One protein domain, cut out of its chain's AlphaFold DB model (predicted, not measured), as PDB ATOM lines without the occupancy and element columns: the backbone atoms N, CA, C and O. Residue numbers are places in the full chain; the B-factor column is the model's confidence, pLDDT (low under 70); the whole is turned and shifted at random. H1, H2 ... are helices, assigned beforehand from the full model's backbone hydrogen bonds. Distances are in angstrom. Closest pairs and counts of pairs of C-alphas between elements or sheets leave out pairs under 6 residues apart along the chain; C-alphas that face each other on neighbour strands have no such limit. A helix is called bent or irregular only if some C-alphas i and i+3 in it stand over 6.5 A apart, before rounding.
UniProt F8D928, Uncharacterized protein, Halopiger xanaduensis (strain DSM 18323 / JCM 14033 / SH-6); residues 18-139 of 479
ATOM      1  N   GLU A  18     -33.957  -4.141  74.793       40.62
ATOM      2  CA  GLU A  18     -33.733  -3.851  76.222       40.62
ATOM      3  C   GLU A  18     -32.478  -4.559  76.771       40.62
ATOM      4  O   GLU A  18     -31.762  -3.997  77.599       40.62
ATOM      5  N   LEU A  19     -32.166  -5.765  76.276       39.84
ATOM      6  CA  LEU A  19     -30.938  -6.484  76.638       39.84
ATOM      7  C   LEU A  19     -29.677  -5.735  76.172       39.84
ATOM      8  O   LEU A  19     -28.715  -5.621  76.930       39.84
ATOM      9  N   MET A  20     -29.685  -5.202  74.946       40.03
ATOM     10  CA  MET A  20     -28.551  -4.450  74.396       40.03
ATOM     11  C   MET A  20     -28.314  -3.123  75.128       40.03
ATOM     12  O   MET A  20     -27.159  -2.787  75.383       40.03
ATOM     13  N   GLU A  21     -29.370  -2.392  75.511       47.53
ATOM     14  CA  GLU A  21     -29.219  -1.172  76.323       47.53
ATOM     15  C   GLU A  21     -28.580  -1.486  77.690       47.53
ATOM     16  O   GLU A  21     -27.647  -0.797  78.102       47.53
ATOM     17  N   HIS A  22     -28.993  -2.571  78.354       49.47
ATOM     18  CA  HIS A  22     -28.437  -2.948  79.657       49.47
ATOM     19  C   HIS A  22     -26.978  -3.442  79.587       49.47
ATOM     20  O   HIS A  22     -26.194  -3.204  80.507       49.47
ATOM     21  N   ILE A  23     -26.577  -4.113  78.500       47.50
ATOM     22  CA  ILE A  23     -25.178  -4.521  78.277       47.50
ATOM     23  C   ILE A  23     -24.273  -3.293  78.092       47.50
ATOM     24  O   ILE A  23     -23.202  -3.231  78.697       47.50
ATOM     25  N   GLU A  24     -24.713  -2.303  77.310       54.31
ATOM     26  CA  GLU A  24     -23.969  -1.060  77.069       54.31
ATOM     27  C   GLU A  24     -23.797  -0.233  78.356       54.31
ATOM     28  O   GLU A  24     -22.695   0.240  78.639       54.31
ATOM     29  N   GLU A  25     -24.844  -0.105  79.183       64.75
ATOM     30  CA  GLU A  25     -24.754   0.583  80.482       64.75
ATOM     31  C   GLU A  25     -23.735  -0.101  81.415       64.75
ATOM     32  O   GLU A  25     -22.819   0.554  81.920       64.75
ATOM     33  N   ASN A  26     -23.814  -1.428  81.571       62.75
ATOM     34  CA  ASN A  26     -22.874  -2.205  82.390       62.75
ATOM     35  C   ASN A  26     -21.422  -2.162  81.865       62.75
ATOM     36  O   ASN A  26     -20.472  -2.291  82.643       62.75
ATOM     37  N   TRP A  27     -21.225  -2.014  80.551       66.88
ATOM     38  CA  TRP A  27     -19.901  -1.833  79.950       66.88
ATOM     39  C   TRP A  27     -19.328  -0.445  80.265       66.88
ATOM     40  O   TRP A  27     -18.190  -0.337  80.737       66.88
ATOM     41  N   GLN A  28     -20.131   0.610  80.094       70.19
ATOM     42  CA  GLN A  28     -19.723   1.983  80.400       70.19
ATOM     43  C   GLN A  28     -19.358   2.157  81.880       70.19
ATOM     44  O   GLN A  28     -18.332   2.776  82.171       70.19
ATOM     45  N   GLU A  29     -20.113   1.564  82.813       73.81
ATOM     46  CA  GLU A  29     -19.780   1.614  84.244       73.81
ATOM     47  C   GLU A  29     -18.374   1.053  84.523       73.81
ATOM     48  O   GLU A  29     -17.554   1.734  85.146       73.81
ATOM     49  N   LYS A  30     -18.028  -0.127  83.985       75.38
ATOM     50  CA  LYS A  30     -16.684  -0.730  84.133       75.38
ATOM     51  C   LYS A  30     -15.590   0.137  83.516       75.38
ATOM     52  O   LYS A  30     -14.539   0.334  84.128       75.38
ATOM     53  N   VAL A  31     -15.830   0.697  82.329       72.69
ATOM     54  CA  VAL A  31     -14.895   1.629  81.680       72.69
ATOM     55  C   VAL A  31     -14.678   2.879  82.547       72.69
ATOM     56  O   VAL A  31     -13.552   3.382  82.621       72.69
ATOM     57  N   GLU A  32     -15.697   3.384  83.247       82.69
ATOM     58  CA  GLU A  32     -15.566   4.514  84.179       82.69
ATOM     59  C   GLU A  32     -14.830   4.168  85.490       82.69
ATOM     60  O   GLU A  32     -14.165   5.048  86.046       82.69
ATOM     61  N   MET A  33     -14.854   2.911  85.956       80.50
ATOM     62  CA  MET A  33     -14.153   2.492  87.187       80.50
ATOM     63  C   MET A  33     -12.620   2.579  87.105       80.50
ATOM     64  O   MET A  33     -11.960   2.709  88.141       80.50
ATOM     65  N   ALA A  34     -12.035   2.536  85.903       83.56
ATOM     66  CA  ALA A  34     -10.588   2.588  85.704       83.56
ATOM     67  C   ALA A  34     -10.161   3.655  84.686       83.56
ATOM     68  O   ALA A  34     -10.713   3.774  83.590       83.56
ATOM     69  N   SER A  35      -9.103   4.409  84.999       88.88
ATOM     70  CA  SER A  35      -8.449   5.286  84.023       88.88
ATOM     71  C   SER A  35      -7.217   4.625  83.401       88.88
ATOM     72  O   SER A  35      -6.536   3.815  84.025       88.88
ATOM     73  N   LEU A  36      -6.836   5.066  82.199       86.56
ATOM     74  CA  LEU A  36      -5.570   4.691  81.546       86.56
ATOM     75  C   LEU A  36      -4.326   4.887  82.418       86.56
ATOM     76  O   LEU A  36      -3.335   4.166  82.283       86.56
ATOM     77  N   ASN A  37      -4.351   5.897  83.290       88.12
ATOM     78  CA  ASN A  37      -3.274   6.127  84.239       88.12
ATOM     79  C   ASN A  37      -3.198   4.994  85.268       88.12
ATOM     80  O   ASN A  37      -2.099   4.594  85.641       88.12
ATOM     81  N   ASP A  38      -4.338   4.447  85.679       86.62
ATOM     82  CA  ASP A  38      -4.408   3.345  86.633       86.62
ATOM     83  C   ASP A  38      -3.919   2.050  85.988       86.62
ATOM     84  O   ASP A  38      -3.043   1.406  86.554       86.62
ATOM     85  N   CYS A  39      -4.329   1.740  84.752       87.50
ATOM     86  CA  CYS A  39      -3.787   0.614  83.978       87.50
ATOM     87  C   CYS A  39      -2.242   0.666  83.906       87.50
ATOM     88  O   CYS A  39      -1.553  -0.329  84.146       87.50
ATOM     89  N   ARG A  40      -1.683   1.861  83.649       87.88
ATOM     90  CA  ARG A  40      -0.229   2.108  83.635       87.88
ATOM     91  C   ARG A  40       0.396   1.924  85.025       87.88
ATOM     92  O   ARG A  40       1.423   1.259  85.134       87.88
ATOM     93  N   GLN A  41      -0.221   2.465  86.078       88.00
ATOM     94  CA  GLN A  41       0.263   2.350  87.459       88.00
ATOM     95  C   GLN A  41       0.219   0.910  87.988       88.00
ATOM     96  O   GLN A  41       1.184   0.495  88.619       88.00
ATOM     97  N   ILE A  42      -0.825   0.130  87.690       87.56
ATOM     98  CA  ILE A  42      -0.945  -1.294  88.064       87.56
ATOM     99  C   ILE A  42       0.186  -2.096  87.412       87.56
ATOM    100  O   ILE A  42       0.874  -2.874  88.077       87.56
ATOM    101  N   ARG A  43       0.452  -1.861  86.120       84.69
ATOM    102  CA  ARG A  43       1.526  -2.558  85.399       84.69
ATOM    103  C   ARG A  43       2.905  -2.250  85.987       84.69
ATOM    104  O   ARG A  43       3.730  -3.153  86.118       84.69
ATOM    105  N   THR A  44       3.147  -0.996  86.374       83.44
ATOM    106  CA  THR A  44       4.387  -0.596  87.058       83.44
ATOM    107  C   THR A  44       4.447  -1.122  88.497       83.44
ATOM    108  O   THR A  44       5.509  -1.565  88.929       83.44
ATOM    109  N   ALA A  45       3.324  -1.168  89.223       82.19
ATOM    110  CA  ALA A  45       3.246  -1.765  90.556       82.19
ATOM    111  C   ALA A  45       3.711  -3.230  90.538       82.19
ATOM    112  O   ALA A  45       4.489  -3.644  91.398       82.19
ATOM    113  N   GLY A  46       3.361  -3.970  89.484       77.94
ATOM    114  CA  GLY A  46       3.857  -5.320  89.221       77.94
ATOM    115  C   GLY A  46       5.379  -5.485  89.224       77.94
ATOM    116  O   GLY A  46       5.887  -6.504  89.687       77.94
ATOM    117  N   GLU A  47       6.144  -4.495  88.753       81.44
ATOM    118  CA  GLU A  47       7.614  -4.552  88.798       81.44
ATOM    119  C   GLU A  47       8.151  -4.512  90.234       81.44
ATOM    120  O   GLU A  47       9.126  -5.195  90.552       81.44
ATOM    121  N   TYR A  48       7.483  -3.763  91.113       80.88
ATOM    122  CA  TYR A  48       7.823  -3.665  92.529       80.88
ATOM    123  C   TYR A  48       7.346  -4.882  93.328       80.88
ATOM    124  O   TYR A  48       8.132  -5.414  94.116       80.88
ATOM    125  N   VAL A  49       6.122  -5.367  93.069       77.62
ATOM    126  CA  VAL A  49       5.576  -6.620  93.631       77.62
ATOM    127  C   VAL A  49       6.518  -7.785  93.326       77.62
ATOM    128  O   VAL A  49       6.899  -8.520  94.232       77.62
ATOM    129  N   ARG A  50       6.995  -7.906  92.077       71.31
ATOM    130  CA  ARG A  50       7.922  -8.979  91.666       71.31
ATOM    131  C   ARG A  50       9.293  -8.954  92.331       71.31
ATOM    132  O   ARG A  50       9.996  -9.961  92.313       71.31
ATOM    133  N   ALA A  51       9.687  -7.822  92.901       76.44
ATOM    134  CA  ALA A  51      10.949  -7.687  93.614       76.44
ATOM    135  C   ALA A  51      10.791  -7.786  95.144       76.44
ATOM    136  O   ALA A  51      11.809  -7.721  95.844       76.44
ATOM    137  N   ALA A  52       9.559  -7.888  95.655       75.75
ATOM    138  CA  ALA A  52       9.226  -7.942  97.074       75.75
ATOM    139  C   ALA A  52       9.247  -9.373  97.636       75.75
ATOM    140  O   ALA A  52       9.093 -10.351  96.913       75.75
ATOM    141  N   ASP A  53       9.449  -9.475  98.949       76.44
ATOM    142  CA  ASP A  53       9.497 -10.729  99.714       76.44
ATOM    143  C   ASP A  53       8.271 -10.937 100.626       76.44
ATOM    144  O   ASP A  53       8.161 -11.952 101.304       76.44
ATOM    145  N   SER A  54       7.362  -9.960 100.667       76.75
ATOM    146  CA  SER A  54       6.163  -9.940 101.505       76.75
ATOM    147  C   SER A  54       5.180  -8.875 101.006       76.75
ATOM    148  O   SER A  54       5.598  -7.912 100.360       76.75
ATOM    149  N   TRP A  55       3.888  -9.008 101.336       76.94
ATOM    150  CA  TRP A  55       2.845  -8.039 100.958       76.94
ATOM    151  C   TRP A  55       3.216  -6.603 101.353       76.94
ATOM    152  O   TRP A  55       3.242  -5.715 100.505       76.94
ATOM    153  N   GLN A  56       3.605  -6.382 102.615       81.88
ATOM    154  CA  GLN A  56       4.016  -5.052 103.079       81.88
ATOM    155  C   GLN A  56       5.225  -4.529 102.295       81.88
ATOM    156  O   GLN A  56       5.255  -3.365 101.918       81.88
ATOM    157  N   ASN A  57       6.204  -5.385 101.975       82.88
ATOM    158  CA  ASN A  57       7.349  -4.961 101.175       82.88
ATOM    159  C   ASN A  57       6.982  -4.646  99.715       82.88
ATOM    160  O   ASN A  57       7.691  -3.867  99.080       82.88
ATOM    161  N   ALA A  58       5.898  -5.214  99.182       82.56
ATOM    162  CA  ALA A  58       5.348  -4.828  97.887       82.56
ATOM    163  C   ALA A  58       4.662  -3.456  97.973       82.56
ATOM    164  O   ALA A  58       5.006  -2.569  97.195       82.56
ATOM    165  N   VAL A  59       3.773  -3.258  98.954       84.75
ATOM    166  CA  VAL A  59       3.075  -1.984  99.207       84.75
ATOM    167  C   VAL A  59       4.068  -0.838  99.408       84.75
ATOM    168  O   VAL A  59       4.010   0.138  98.665       84.75
ATOM    169  N   ASP A  60       5.035  -0.990 100.320       86.19
ATOM    170  CA  ASP A  60       6.055   0.026 100.614       86.19
ATOM    171  C   ASP A  60       6.824   0.436  99.340       86.19
ATOM    172  O   ASP A  60       7.045   1.617  99.082       86.19
ATOM    173  N   ARG A  61       7.210  -0.539  98.499       88.50
ATOM    174  CA  ARG A  61       7.942  -0.278  97.246       88.50
ATOM    175  C   ARG A  61       7.086   0.370  96.167       88.50
ATOM    176  O   ARG A  61       7.625   1.139  95.377       88.50
ATOM    177  N   VAL A  62       5.799   0.040  96.098       88.62
ATOM    178  CA  VAL A  62       4.859   0.656  95.153       88.62
ATOM    179  C   VAL A  62       4.561   2.099  95.572       88.62
ATOM    180  O   VAL A  62       4.582   2.982  94.717       88.62
ATOM    181  N   ALA A  63       4.386   2.355  96.872       90.69
ATOM    182  CA  ALA A  63       4.221   3.694  97.438       90.69
ATOM    183  C   ALA A  63       5.447   4.586  97.166       90.69
ATOM    184  O   ALA A  63       5.318   5.629  96.518       90.69
ATOM    185  N   ASP A  64       6.647   4.135  97.560       90.00
ATOM    186  CA  ASP A  64       7.916   4.845  97.323       90.00
ATOM    187  C   ASP A  64       8.245   4.983  95.822       90.00
ATOM    188  O   ASP A  64       8.818   5.985  95.388       90.00
ATOM    189  N   GLY A  65       7.931   3.960  95.022       88.31
ATOM    190  CA  GLY A  65       8.278   3.882  93.603       88.31
ATOM    191  C   GLY A  65       7.414   4.758  92.696       88.31
ATOM    192  O   GLY A  65       7.915   5.275  91.695       88.31
ATOM    193  N   LEU A  66       6.140   4.947  93.054       87.44
ATOM    194  CA  LEU A  66       5.177   5.758  92.302       87.44
ATOM    195  C   LEU A  66       4.885   7.132  92.941       87.44
ATOM    196  O   LEU A  66       4.177   7.924  92.320       87.44
ATOM    197  N   ASP A  67       5.440   7.435  94.124       92.88
ATOM    198  CA  ASP A  67       5.181   8.653  94.925       92.88
ATOM    199  C   ASP A  67       3.682   8.818  95.263       92.88
ATOM    200  O   ASP A  67       3.056   9.850  95.006       92.88
ATOM    201  N   ILE A  68       3.087   7.750  95.810       91.00
ATOM    202  CA  ILE A  68       1.653   7.646  96.135       91.00
ATOM    203  C   ILE A  68       1.417   7.205  97.592       91.00
ATOM    204  O   ILE A  68       2.295   6.585  98.187       91.00
ATOM    205  N   PRO A  69       0.238   7.485  98.183       90.69
ATOM    206  CA  PRO A  69      -0.101   7.013  99.527       90.69
ATOM    207  C   PRO A  69      -0.215   5.487  99.613       90.69
ATOM    208  O   PRO A  69      -0.707   4.862  98.674       90.69
ATOM    209  N   ASP A  70       0.120   4.926 100.776       81.00
ATOM    210  CA  ASP A  70       0.055   3.489 101.086       81.00
ATOM    211  C   ASP A  70      -1.299   2.863 100.698       81.00
ATOM    212  O   ASP A  70      -1.325   1.860 100.003       81.00
ATOM    213  N   GLU A  71      -2.423   3.519 101.013       82.44
ATOM    214  CA  GLU A  71      -3.792   3.097 100.643       82.44
ATOM    215  C   GLU A  71      -3.984   2.933  99.117       82.44
ATOM    216  O   GLU A  71      -4.669   2.024  98.649       82.44
ATOM    217  N   ARG A  72      -3.336   3.782  98.302       83.56
ATOM    218  CA  ARG A  72      -3.353   3.646  96.834       83.56
ATOM    219  C   ARG A  72      -2.375   2.573  96.360       83.56
ATOM    220  O   ARG A  72      -2.655   1.917  95.360       83.56
ATOM    221  N   ALA A  73      -1.256   2.383  97.053       83.62
ATOM    222  CA  ALA A  73      -0.328   1.296  96.769       83.62
ATOM    223  C   ALA A  73      -0.944  -0.078  97.092       83.62
ATOM    224  O   ALA A  73      -0.827  -0.981  96.273       83.62
ATOM    225  N   GLU A  74      -1.672  -0.218  98.203       81.69
ATOM    226  CA  GLU A  74      -2.463  -1.405  98.562       81.69
ATOM    227  C   GLU A  74      -3.492  -1.736  97.476       81.69
ATOM    228  O   GLU A  74      -3.529  -2.869  97.002       81.69
ATOM    229  N   TRP A  75      -4.248  -0.736  97.005       82.88
ATOM    230  CA  TRP A  75      -5.187  -0.889  95.885       82.88
ATOM    231  C   TRP A  75      -4.495  -1.407  94.612       82.88
ATOM    232  O   TRP A  75      -4.951  -2.376  94.008       82.88
ATOM    233  N   LEU A  76      -3.363  -0.808  94.221       82.50
ATOM    234  CA  LEU A  76      -2.611  -1.213  93.024       82.50
ATOM    235  C   LEU A  76      -1.975  -2.606  93.160       82.50
ATOM    236  O   LEU A  76      -1.939  -3.346  92.181       82.50
ATOM    237  N   VAL A  77      -1.469  -2.964  94.344       80.50
ATOM    238  CA  VAL A  77      -0.874  -4.279  94.633       80.50
ATOM    239  C   VAL A  77      -1.944  -5.368  94.646       80.50
ATOM    240  O   VAL A  77      -1.752  -6.405  94.013       80.50
ATOM    241  N   GLY A  78      -3.077  -5.127  95.312       77.75
ATOM    242  CA  GLY A  78      -4.199  -6.062  95.363       77.75
ATOM    243  C   GLY A  78      -4.811  -6.305  93.989       77.75
ATOM    244  O   GLY A  78      -4.981  -7.459  93.600       77.75
ATOM    245  N   LEU A  79      -5.051  -5.240  93.219       79.06
ATOM    246  CA  LEU A  79      -5.595  -5.350  91.867       79.06
ATOM    247  C   LEU A  79      -4.596  -5.989  90.890       79.06
ATOM    248  O   LEU A  79      -4.994  -6.834  90.094       79.06
ATOM    249  N   TYR A  80      -3.295  -5.676  91.000       78.44
ATOM    250  CA  TYR A  80      -2.252  -6.402  90.265       78.44
ATOM    251  C   TYR A  80      -2.304  -7.900  90.586       78.44
ATOM    252  O   TYR A  80      -2.364  -8.707  89.670       78.44
ATOM    253  N   ILE A  81      -2.314  -8.291  91.866       73.38
ATOM    254  CA  ILE A  81      -2.345  -9.709  92.251       73.38
ATOM    255  C   ILE A  81      -3.622 -10.385  91.733       73.38
ATOM    256  O   ILE A  81      -3.505 -11.414  91.076       73.38
ATOM    257  N   LYS A  82      -4.804  -9.776  91.923       71.44
ATOM    258  CA  LYS A  82      -6.095 -10.291  91.432       71.44
ATOM    259  C   LYS A  82      -6.053 -10.605  89.932       71.44
ATOM    260  O   LYS A  82      -6.385 -11.728  89.566       71.44
ATOM    261  N   ILE A  83      -5.573  -9.670  89.103       70.81
ATOM    262  CA  ILE A  83      -5.420  -9.833  87.641       70.81
ATOM    263  C   ILE A  83      -4.630 -11.106  87.269       70.81
ATOM    264  O   ILE A  83      -4.900 -11.711  86.236       70.81
ATOM    265  N   PHE A  84      -3.679 -11.542  88.105       64.62
ATOM    266  CA  PHE A  84      -2.869 -12.746  87.868       64.62
ATOM    267  C   PHE A  84      -3.297 -13.991  88.662       64.62
ATOM    268  O   PHE A  84      -2.746 -15.063  88.416       64.62
ATOM    269  N   THR A  85      -4.229 -13.887  89.616       58.62
ATOM    270  CA  THR A  85      -4.652 -15.022  90.462       58.62
ATOM    271  C   THR A  85      -6.105 -15.444  90.285       58.62
ATOM    272  O   THR A  85      -6.444 -16.547  90.704       58.62
ATOM    273  N   ASP A  86      -6.970 -14.590  89.736       58.31
ATOM    274  CA  ASP A  86      -8.410 -14.854  89.655       58.31
ATOM    275  C   ASP A  86      -9.027 -14.157  88.423       58.31
ATOM    276  O   ASP A  86      -9.151 -12.926  88.423       58.31
ATOM    277  N   PRO A  87      -9.369 -14.901  87.351       57.03
ATOM    278  CA  PRO A  87      -9.936 -14.328  86.134       57.03
ATOM    279  C   PRO A  87     -11.339 -13.771  86.397       57.03
ATOM    280  O   PRO A  87     -12.204 -14.464  86.936       57.03
ATOM    281  N   SER A  88     -11.572 -12.522  85.989       55.28
ATOM    282  CA  SER A  88     -12.883 -11.888  86.134       55.28
ATOM    283  C   SER A  88     -13.889 -12.469  85.141       55.28
ATOM    284  O   SER A  88     -13.544 -12.846  84.020       55.28
ATOM    285  N   LYS A  89     -15.150 -12.556  85.571       56.94
ATOM    286  CA  LYS A  89     -16.252 -13.166  84.804       56.94
ATOM    287  C   LYS A  89     -17.056 -12.155  83.992       56.94
ATOM    288  O   LYS A  89     -18.051 -12.527  83.380       56.94
ATOM    289  N   SER A  90     -16.672 -10.884  84.044       57.22
ATOM    290  CA  SER A  90     -17.487  -9.760  83.584       57.22
ATOM    291  C   SER A  90     -16.787  -8.888  82.529       57.22
ATOM    292  O   SER A  90     -17.232  -7.767  82.278       57.22
ATOM    293  N   ILE A  91     -15.727  -9.408  81.897       56.34
ATOM    294  CA  ILE A  91     -14.916  -8.740  80.864       56.34
ATOM    295  C   ILE A  91     -15.306  -9.212  79.454       56.34
ATOM    296  O   ILE A  91     -15.474 -10.408  79.221       56.34
ATOM    297  N   SER A  92     -15.369  -8.286  78.496       50.12
ATOM    298  CA  SER A  92     -15.530  -8.569  77.068       50.12
ATOM    299  C   SER A  92     -14.301  -9.230  76.432       50.12
ATOM    300  O   SER A  92     -13.161  -9.056  76.866       50.12
ATOM    301  N   GLY A  93     -14.492  -9.921  75.311       47.66
ATOM    302  CA  GLY A  93     -13.399 -10.546  74.559       47.66
ATOM    303  C   GLY A  93     -12.288  -9.578  74.138       47.66
ATOM    304  O   GLY A  93     -11.099  -9.893  74.224       47.66
ATOM    305  N   TYR A  94     -12.662  -8.359  73.739       54.00
ATOM    306  CA  TYR A  94     -11.710  -7.307  73.382       54.00
ATOM    307  C   TYR A  94     -10.974  -6.752  74.607       54.00
ATOM    308  O   TYR A  94      -9.754  -6.564  74.544       54.00
ATOM    309  N   GLY A  95     -11.678  -6.573  75.731       52.09
ATOM    310  CA  GLY A  95     -11.077  -6.227  77.019       52.09
ATOM    311  C   GLY A  95     -10.048  -7.264  77.463       52.09
ATOM    312  O   GLY A  95      -8.915  -6.916  77.796       52.09
ATOM    313  N   LEU A  96     -10.391  -8.549  77.375       59.00
ATOM    314  CA  LEU A  96      -9.511  -9.662  77.721       59.00
ATOM    315  C   LEU A  96      -8.291  -9.759  76.789       59.00
ATOM    316  O   LEU A  96      -7.169  -9.938  77.267       59.00
ATOM    317  N   ASN A  97      -8.471  -9.561  75.479       55.56
ATOM    318  CA  ASN A  97      -7.379  -9.587  74.502       55.56
ATOM    319  C   ASN A  97      -6.377  -8.439  74.720       55.56
ATOM    320  O   ASN A  97      -5.175  -8.683  74.861       55.56
ATOM    321  N   ILE A  98      -6.859  -7.191  74.783       69.69
ATOM    322  CA  ILE A  98      -5.999  -6.015  74.975       69.69
ATOM    323  C   ILE A  98      -5.424  -5.984  76.390       69.69
ATOM    324  O   ILE A  98      -4.215  -5.816  76.540       69.69
ATOM    325  N   GLY A  99      -6.253  -6.164  77.419       66.19
ATOM    326  CA  GLY A  99      -5.839  -6.148  78.821       66.19
ATOM    327  C   GLY A  99      -4.824  -7.240  79.125       66.19
ATOM    328  O   GLY A  99      -3.711  -6.940  79.569       66.19
ATOM    329  N   GLY A 100      -5.148  -8.485  78.766       65.31
ATOM    330  CA  GLY A 100      -4.246  -9.626  78.886       65.31
ATOM    331  C   GLY A 100      -2.898  -9.354  78.220       65.31
ATOM    332  O   GLY A 100      -1.869  -9.425  78.887       65.31
ATOM    333  N   ARG A 101      -2.878  -8.932  76.945       62.22
ATOM    334  CA  ARG A 101      -1.632  -8.599  76.221       62.22
ATOM    335  C   ARG A 101      -0.901  -7.369  76.775       62.22
ATOM    336  O   ARG A 101       0.326  -7.306  76.697       62.22
ATOM    337  N   TYR A 102      -1.602  -6.389  77.338       73.81
ATOM    338  CA  TYR A 102      -1.005  -5.176  77.905       73.81
ATOM    339  C   TYR A 102      -0.277  -5.441  79.228       73.81
ATOM    340  O   TYR A 102       0.779  -4.850  79.477       73.81
ATOM    341  N   PHE A 103      -0.825  -6.325  80.066       72.50
ATOM    342  CA  PHE A 103      -0.195  -6.766  81.310       72.50
ATOM    343  C   PHE A 103       0.795  -7.922  81.096       72.50
ATOM    344  O   PHE A 103       1.777  -8.007  81.838       72.50
ATOM    345  N   SER A 104       0.596  -8.760  80.067       61.78
ATOM    346  CA  SER A 104       1.493  -9.875  79.735       61.78
ATOM    347  C   SER A 104       2.698  -9.484  78.868       61.78
ATOM    348  O   SER A 104       3.718 -10.167  78.867       61.78
ATOM    349  N   THR A 105       2.642  -8.358  78.156       61.09
ATOM    350  CA  THR A 105       3.757  -7.880  77.325       61.09
ATOM    351  C   THR A 105       4.246  -6.500  77.763       61.09
ATOM    352  O   THR A 105       3.617  -5.788  78.542       61.09
ATOM    353  N   LYS A 106       5.401  -6.081  77.232       68.75
ATOM    354  CA  LYS A 106       5.914  -4.710  77.408       68.75
ATOM    355  C   LYS A 106       5.385  -3.724  76.360       68.75
ATOM    356  O   LYS A 106       5.807  -2.570  76.374       68.75
ATOM    357  N   LYS A 107       4.487  -4.165  75.471       73.81
ATOM    358  CA  LYS A 107       3.915  -3.340  74.401       73.81
ATOM    359  C   LYS A 107       2.960  -2.287  74.977       73.81
ATOM    360  O   LYS A 107       2.395  -2.438  76.063       73.81
ATOM    361  N   SER A 108       2.828  -1.176  74.273       80.38
ATOM    362  CA  SER A 108       1.814  -0.139  74.483       80.38
ATOM    363  C   SER A 108       0.499  -0.502  73.779       80.38
ATOM    364  O   SER A 108       0.469  -1.441  72.984       80.38
ATOM    365  N   VAL A 109      -0.596   0.214  74.059       76.81
ATOM    366  CA  VAL A 109      -1.890  -0.049  73.392       76.81
ATOM    367  C   VAL A 109      -1.766   0.237  71.892       76.81
ATOM    368  O   VAL A 109      -2.233  -0.539  71.064       76.81
ATOM    369  N   GLU A 110      -1.007   1.276  71.549       83.50
ATOM    370  CA  GLU A 110      -0.629   1.681  70.197       83.50
ATOM    371  C   GLU A 110       0.145   0.600  69.414       83.50
ATOM    372  O   GLU A 110       0.072   0.552  68.189       83.50
ATOM    373  N   GLU A 111       0.884  -0.274  70.104       67.19
ATOM    374  CA  GLU A 111       1.614  -1.407  69.509       67.19
ATOM    375  C   GLU A 111       0.790  -2.706  69.482       67.19
ATOM    376  O   GLU A 111       1.147  -3.653  68.775       67.19
ATOM    377  N   LEU A 112      -0.294  -2.778  70.262       66.38
ATOM    378  CA  LEU A 112      -1.187  -3.935  70.336       66.38
ATOM    379  C   LEU A 112      -2.353  -3.823  69.348       66.38
ATOM    380  O   LEU A 112      -2.632  -4.799  68.655       66.38
ATOM    381  N   GLN A 113      -2.971  -2.643  69.234       77.81
ATOM    382  CA  GLN A 113      -4.146  -2.392  68.390       77.81
ATOM    383  C   GLN A 113      -3.995  -2.861  66.926       77.81
ATOM    384  O   GLN A 113      -4.927  -3.512  66.453       77.81
ATOM    385  N   PRO A 114      -2.851  -2.677  66.227       60.66
ATOM    386  CA  PRO A 114      -2.691  -3.147  64.843       60.66
ATOM    387  C   PRO A 114      -2.786  -4.671  64.654       60.66
ATOM    388  O   PRO A 114      -2.850  -5.134  63.521       60.66
ATOM    389  N   ASN A 115      -2.772  -5.446  65.747       52.22
ATOM    390  CA  ASN A 115      -2.871  -6.909  65.765       52.22
ATOM    391  C   ASN A 115      -4.214  -7.381  66.367       52.22
ATOM    392  O   ASN A 115      -4.286  -8.442  66.998       52.22
ATOM    393  N   THR A 116      -5.259  -6.556  66.237       55.53
ATOM    394  CA  THR A 116      -6.636  -6.813  66.694       55.53
ATOM    395  C   THR A 116      -7.649  -6.303  65.662       55.53
ATOM    396  O   THR A 116      -7.280  -5.578  64.742       55.53
ATOM    397  N   LYS A 117      -8.931  -6.658  65.823       52.28
ATOM    398  CA  LYS A 117     -10.046  -6.155  64.993       52.28
ATOM    399  C   LYS A 117     -10.642  -4.824  65.503       52.28
ATOM    400  O   LYS A 117     -11.744  -4.474  65.108       52.28
ATOM    401  N   ILE A 118      -9.945  -4.119  66.398       63.03
ATOM    402  CA  ILE A 118     -10.400  -2.855  66.999       63.03
ATOM    403  C   ILE A 118     -10.025  -1.700  66.061       63.03
ATOM    404  O   ILE A 118      -8.860  -1.587  65.671       63.03
ATOM    405  N   ASP A 119     -10.977  -0.835  65.703       72.31
ATOM    406  CA  ASP A 119     -10.807   0.157  64.631       72.31
ATOM    407  C   ASP A 119      -9.904   1.336  65.031       72.31
ATOM    408  O   ASP A 119      -9.324   2.007  64.167       72.31
ATOM    409  N   SER A 120      -9.746   1.601  66.332       84.44
ATOM    410  CA  SER A 120      -8.924   2.713  66.824       84.44
ATOM    411  C   SER A 120      -8.129   2.414  68.097       84.44
ATOM    412  O   SER A 120      -8.460   1.546  68.900       84.44
ATOM    413  N   VAL A 121      -7.057   3.187  68.312       80.75
ATOM    414  CA  VAL A 121      -6.295   3.169  69.574       80.75
ATOM    415  C   VAL A 121      -7.165   3.621  70.747       80.75
ATOM    416  O   VAL A 121      -7.045   3.068  71.831       80.75
ATOM    417  N   GLU A 122      -8.034   4.610  70.531       87.81
ATOM    418  CA  GLU A 122      -8.881   5.215  71.567       87.81
ATOM    419  C   GLU A 122      -9.894   4.187  72.113       87.81
ATOM    420  O   GLU A 122     -10.035   4.032  73.321       87.81
ATOM    421  N   GLU A 123     -10.482   3.384  71.228       80.19
ATOM    422  CA  GLU A 123     -11.346   2.239  71.545       80.19
ATOM    423  C   GLU A 123     -10.569   1.085  72.217       80.19
ATOM    424  O   GLU A 123     -11.018   0.507  73.206       80.19
ATOM    425  N   ALA A 124      -9.340   0.791  71.771       72.25
ATOM    426  CA  ALA A 124      -8.476  -0.184  72.447       72.25
ATOM    427  C   ALA A 124      -8.066   0.275  73.865       72.25
ATOM    428  O   ALA A 124      -7.891  -0.548  74.766       72.25
ATOM    429  N   GLU A 125      -7.936   1.585  74.094       86.38
ATOM    430  CA  GLU A 125      -7.731   2.158  75.426       86.38
ATOM    431  C   GLU A 125      -8.988   2.038  76.315       86.38
ATOM    432  O   GLU A 125      -8.847   1.893  77.531       86.38
ATOM    433  N   GLU A 126     -10.197   2.048  75.747       82.75
ATOM    434  CA  GLU A 126     -11.453   1.790  76.470       82.75
ATOM    435  C   GLU A 126     -11.578   0.316  76.875       82.75
ATOM    436  O   GLU A 126     -11.810   0.036  78.052       82.75
ATOM    437  N   TYR A 127     -11.265  -0.626  75.982       77.38
ATOM    438  CA  TYR A 127     -11.192  -2.055  76.318       77.38
ATOM    439  C   TYR A 127     -10.132  -2.379  77.391       77.38
ATOM    440  O   TYR A 127     -10.371  -3.195  78.284       77.38
ATOM    441  N   LEU A 128      -8.979  -1.694  77.394       85.19
ATOM    442  CA  LEU A 128      -8.001  -1.815  78.487       85.19
ATOM    443  C   LEU A 128      -8.557  -1.320  79.837       85.19
ATOM    444  O   LEU A 128      -8.179  -1.839  80.894       85.19
ATOM    445  N   ARG A 129      -9.416  -0.297  79.822       87.06
ATOM    446  CA  ARG A 129     -10.052   0.240  81.033       87.06
ATOM    447  C   ARG A 129     -11.154  -0.683  81.530       87.06
ATOM    448  O   ARG A 129     -11.175  -0.952  82.722       87.06
ATOM    449  N   GLU A 130     -11.978  -1.223  80.637       81.12
ATOM    450  CA  GLU A 130     -12.978  -2.248  80.959       81.12
ATOM    451  C   GLU A 130     -12.341  -3.439  81.692       81.12
ATOM    452  O   GLU A 130     -12.788  -3.800  82.778       81.12
ATOM    453  N   TYR A 131     -11.243  -3.986  81.152       79.00
ATOM    454  CA  TYR A 131     -10.497  -5.098  81.754       79.00
ATOM    455  C   TYR A 131     -10.093  -4.818  83.209       79.00
ATOM    456  O   TYR A 131     -10.285  -5.644  84.099       79.00
ATOM    457  N   VAL A 132      -9.542  -3.629  83.469       84.06
ATOM    458  CA  VAL A 132      -9.129  -3.217  84.819       84.06
ATOM    459  C   VAL A 132     -10.335  -2.897  85.708       84.06
ATOM    460  O   VAL A 132     -10.288  -3.177  86.902       84.06
ATOM    461  N   GLY A 133     -11.400  -2.326  85.143       79.88
ATOM    462  CA  GLY A 133     -12.629  -1.960  85.843       79.88
ATOM    463  C   GLY A 133     -13.406  -3.171  86.346       79.88
ATOM    464  O   GLY A 133     -13.749  -3.214  87.519       79.88
ATOM    465  N   ALA A 134     -13.584  -4.195  85.513       73.06
ATOM    466  CA  ALA A 134     -14.215  -5.459  85.898       73.06
ATOM    467  C   ALA A 134     -13.457  -6.172  87.036       73.06
ATOM    468  O   ALA A 134     -14.047  -6.596  88.029       73.06
ATOM    469  N   HIS A 135     -12.120  -6.217  86.960       74.75
ATOM    470  CA  HIS A 135     -11.296  -6.711  88.065       74.75
ATOM    471  C   HIS A 135     -11.325  -5.804  89.310       74.75
ATOM    472  O   HIS A 135     -10.968  -6.279  90.384       74.75
ATOM    473  N   ALA A 136     -11.699  -4.526  89.198       78.12
ATOM    474  CA  ALA A 136     -11.841  -3.618  90.339       78.12
ATOM    475  C   ALA A 136     -13.228  -3.714  91.001       78.12
ATOM    476  O   ALA A 136     -13.313  -3.574  92.219       78.12
ATOM    477  N   ASP A 137     -14.279  -3.981  90.220       77.38
ATOM    478  CA  ASP A 137     -15.650  -4.222  90.685       77.38
ATOM    479  C   ASP A 137     -15.749  -5.523  91.502       77.38
ATOM    480  O   ASP A 137     -16.287  -5.558  92.608       77.38
ATOM    481  N   GLU A 138     -15.109  -6.592  91.019       67.69
ATOM    482  CA  GLU A 138     -15.108  -7.919  91.653       67.69
ATOM    483  C   GLU A 138     -14.208  -8.038  92.909       67.69
ATOM    484  O   GLU A 138     -13.878  -9.152  93.344       67.69
ATOM    485  N   VAL A 139     -13.754  -6.920  93.495       63.03
ATOM    486  CA  VAL A 139     -12.832  -6.917  94.641       63.03
ATOM    487  C   VAL A 139     -13.273  -5.956  95.742       63.03
ATOM    488  O   VAL A 139     -13.034  -4.750  95.681       63.03
TER     489      VAL A 139
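Overview. This is residues 18 to 139 of the 479 residues of an uncharacterized protein of Halopiger xanaduensis (strain DSM 18323 / JCM 14033 / SH-6) (UniProt F8D928). A helical arm, H1, leads into an elongated body of two small clusters of crossed helices: H2, H3 and H4 make one, and H5, H6 and H7 the other. H7 is the hub, with H5 crossing it and H6 at its first residues, while residues 27 to 33 of H1 pack on it and residues 18 to 25 of H1 stick out. The printed part has 122 residues with seven named helices, in the order H1 to H7, and no named strand; the class is all helix, and the helix packing is mostly crossed. The whole is compact, with a radius of gyration of the C-alphas of 14.7 A, and spans 47 by 30 by 23 A.

Along the chain. H1 runs from residue 18 to 33, 23.3 A from first to last C-alpha, beginning at C-alpha 18 at (-33.733, -3.851, 76.222). H2 holds residues 36 to 49 and is 20.0 A long, and H3 holds residues 55 to 66, with a length of 16.5 A. H4, residues 70 to 85, is 21.9 A long and begins at C-alpha 70 at (0.055, 3.489, 101.086). H5, residues 93 to 104, measures 15.8 A. H6, residues 109 to 115, is 10.3 A long and only just irregular: C-alphas 111 and 114 are 6.6 A apart. H7, residues 121 to 137, is the longest helix by residues, 24.2 A from first to last C-alpha, and ends at C-alpha 137 at (-15.650, -4.222, 90.685).

Arrangement. The hub H7 touches five helices. H1 touches it with residues 27 to 33 alone, about perpendicular at 86 degrees; their closest C-alphas, those of Val 31 and Glu 130, are 4.4 A apart. H5 touches H7, also about perpendicular at 86 degrees, with the closest C-alphas, of Gly 95 and Tyr 127, at 4.2 A. H6 touches residues 121 to 125 of H7, only just about perpendicular at 72 degrees; the closest C-alphas are those of Glu 110 and Val 121, at 5.9 A. Residues 36 to 39 of H2 touch residues 125 to 132 of H7, closest at the C-alphas of Leu 36 and Arg 129, 6.3 A, at a steep tilt of 60 degrees, the same way. Residues 79 to 83 of H4 touch residues 135 to 136 of H7, with the C-alphas of Leu 79 and Ala 136 closest at 6.7 A. H2 touches residues 73 to 80 of H4, about perpendicular at 83 degrees, with the C-alphas of Ile 42 and Leu 76 closest at 5.2 A. H3 touches H2 at a steep tilt of 52 degrees, opposite ways; the C-alphas of Val 49 and Ala 58 are the closest, at 4.6 A. H3 also touches H4, closest at the C-alphas of Ala 63 and Ala 73, 5.2 A. H4 and H5 are near each other, while H3 and H7 are apart. In H3, H4, H5 and H7 every O i to N i+4 pair is within hydrogen-bond range. The figures are 11 of 12 in H1, 8 of 10 in H2 and 1 of 3 in H6, where 2 of 4 O i to N i+3 pairs are within range.

Size, cuts and confidence. The C-alphas of Glu 18 and Asp 53, the two farthest apart, are 49.7 A from each other. Without residues 18 to 25, which stand free, the body spans 41 by 28 by 23 A. The printed part has no cut, and no link is long; the link from H4 to H5, seven residues, is short and the others are tight. The mean pLDDT of the printed part is 73.4; 40 residues are under 70, among them residues 18 to 27 and 84 to 101.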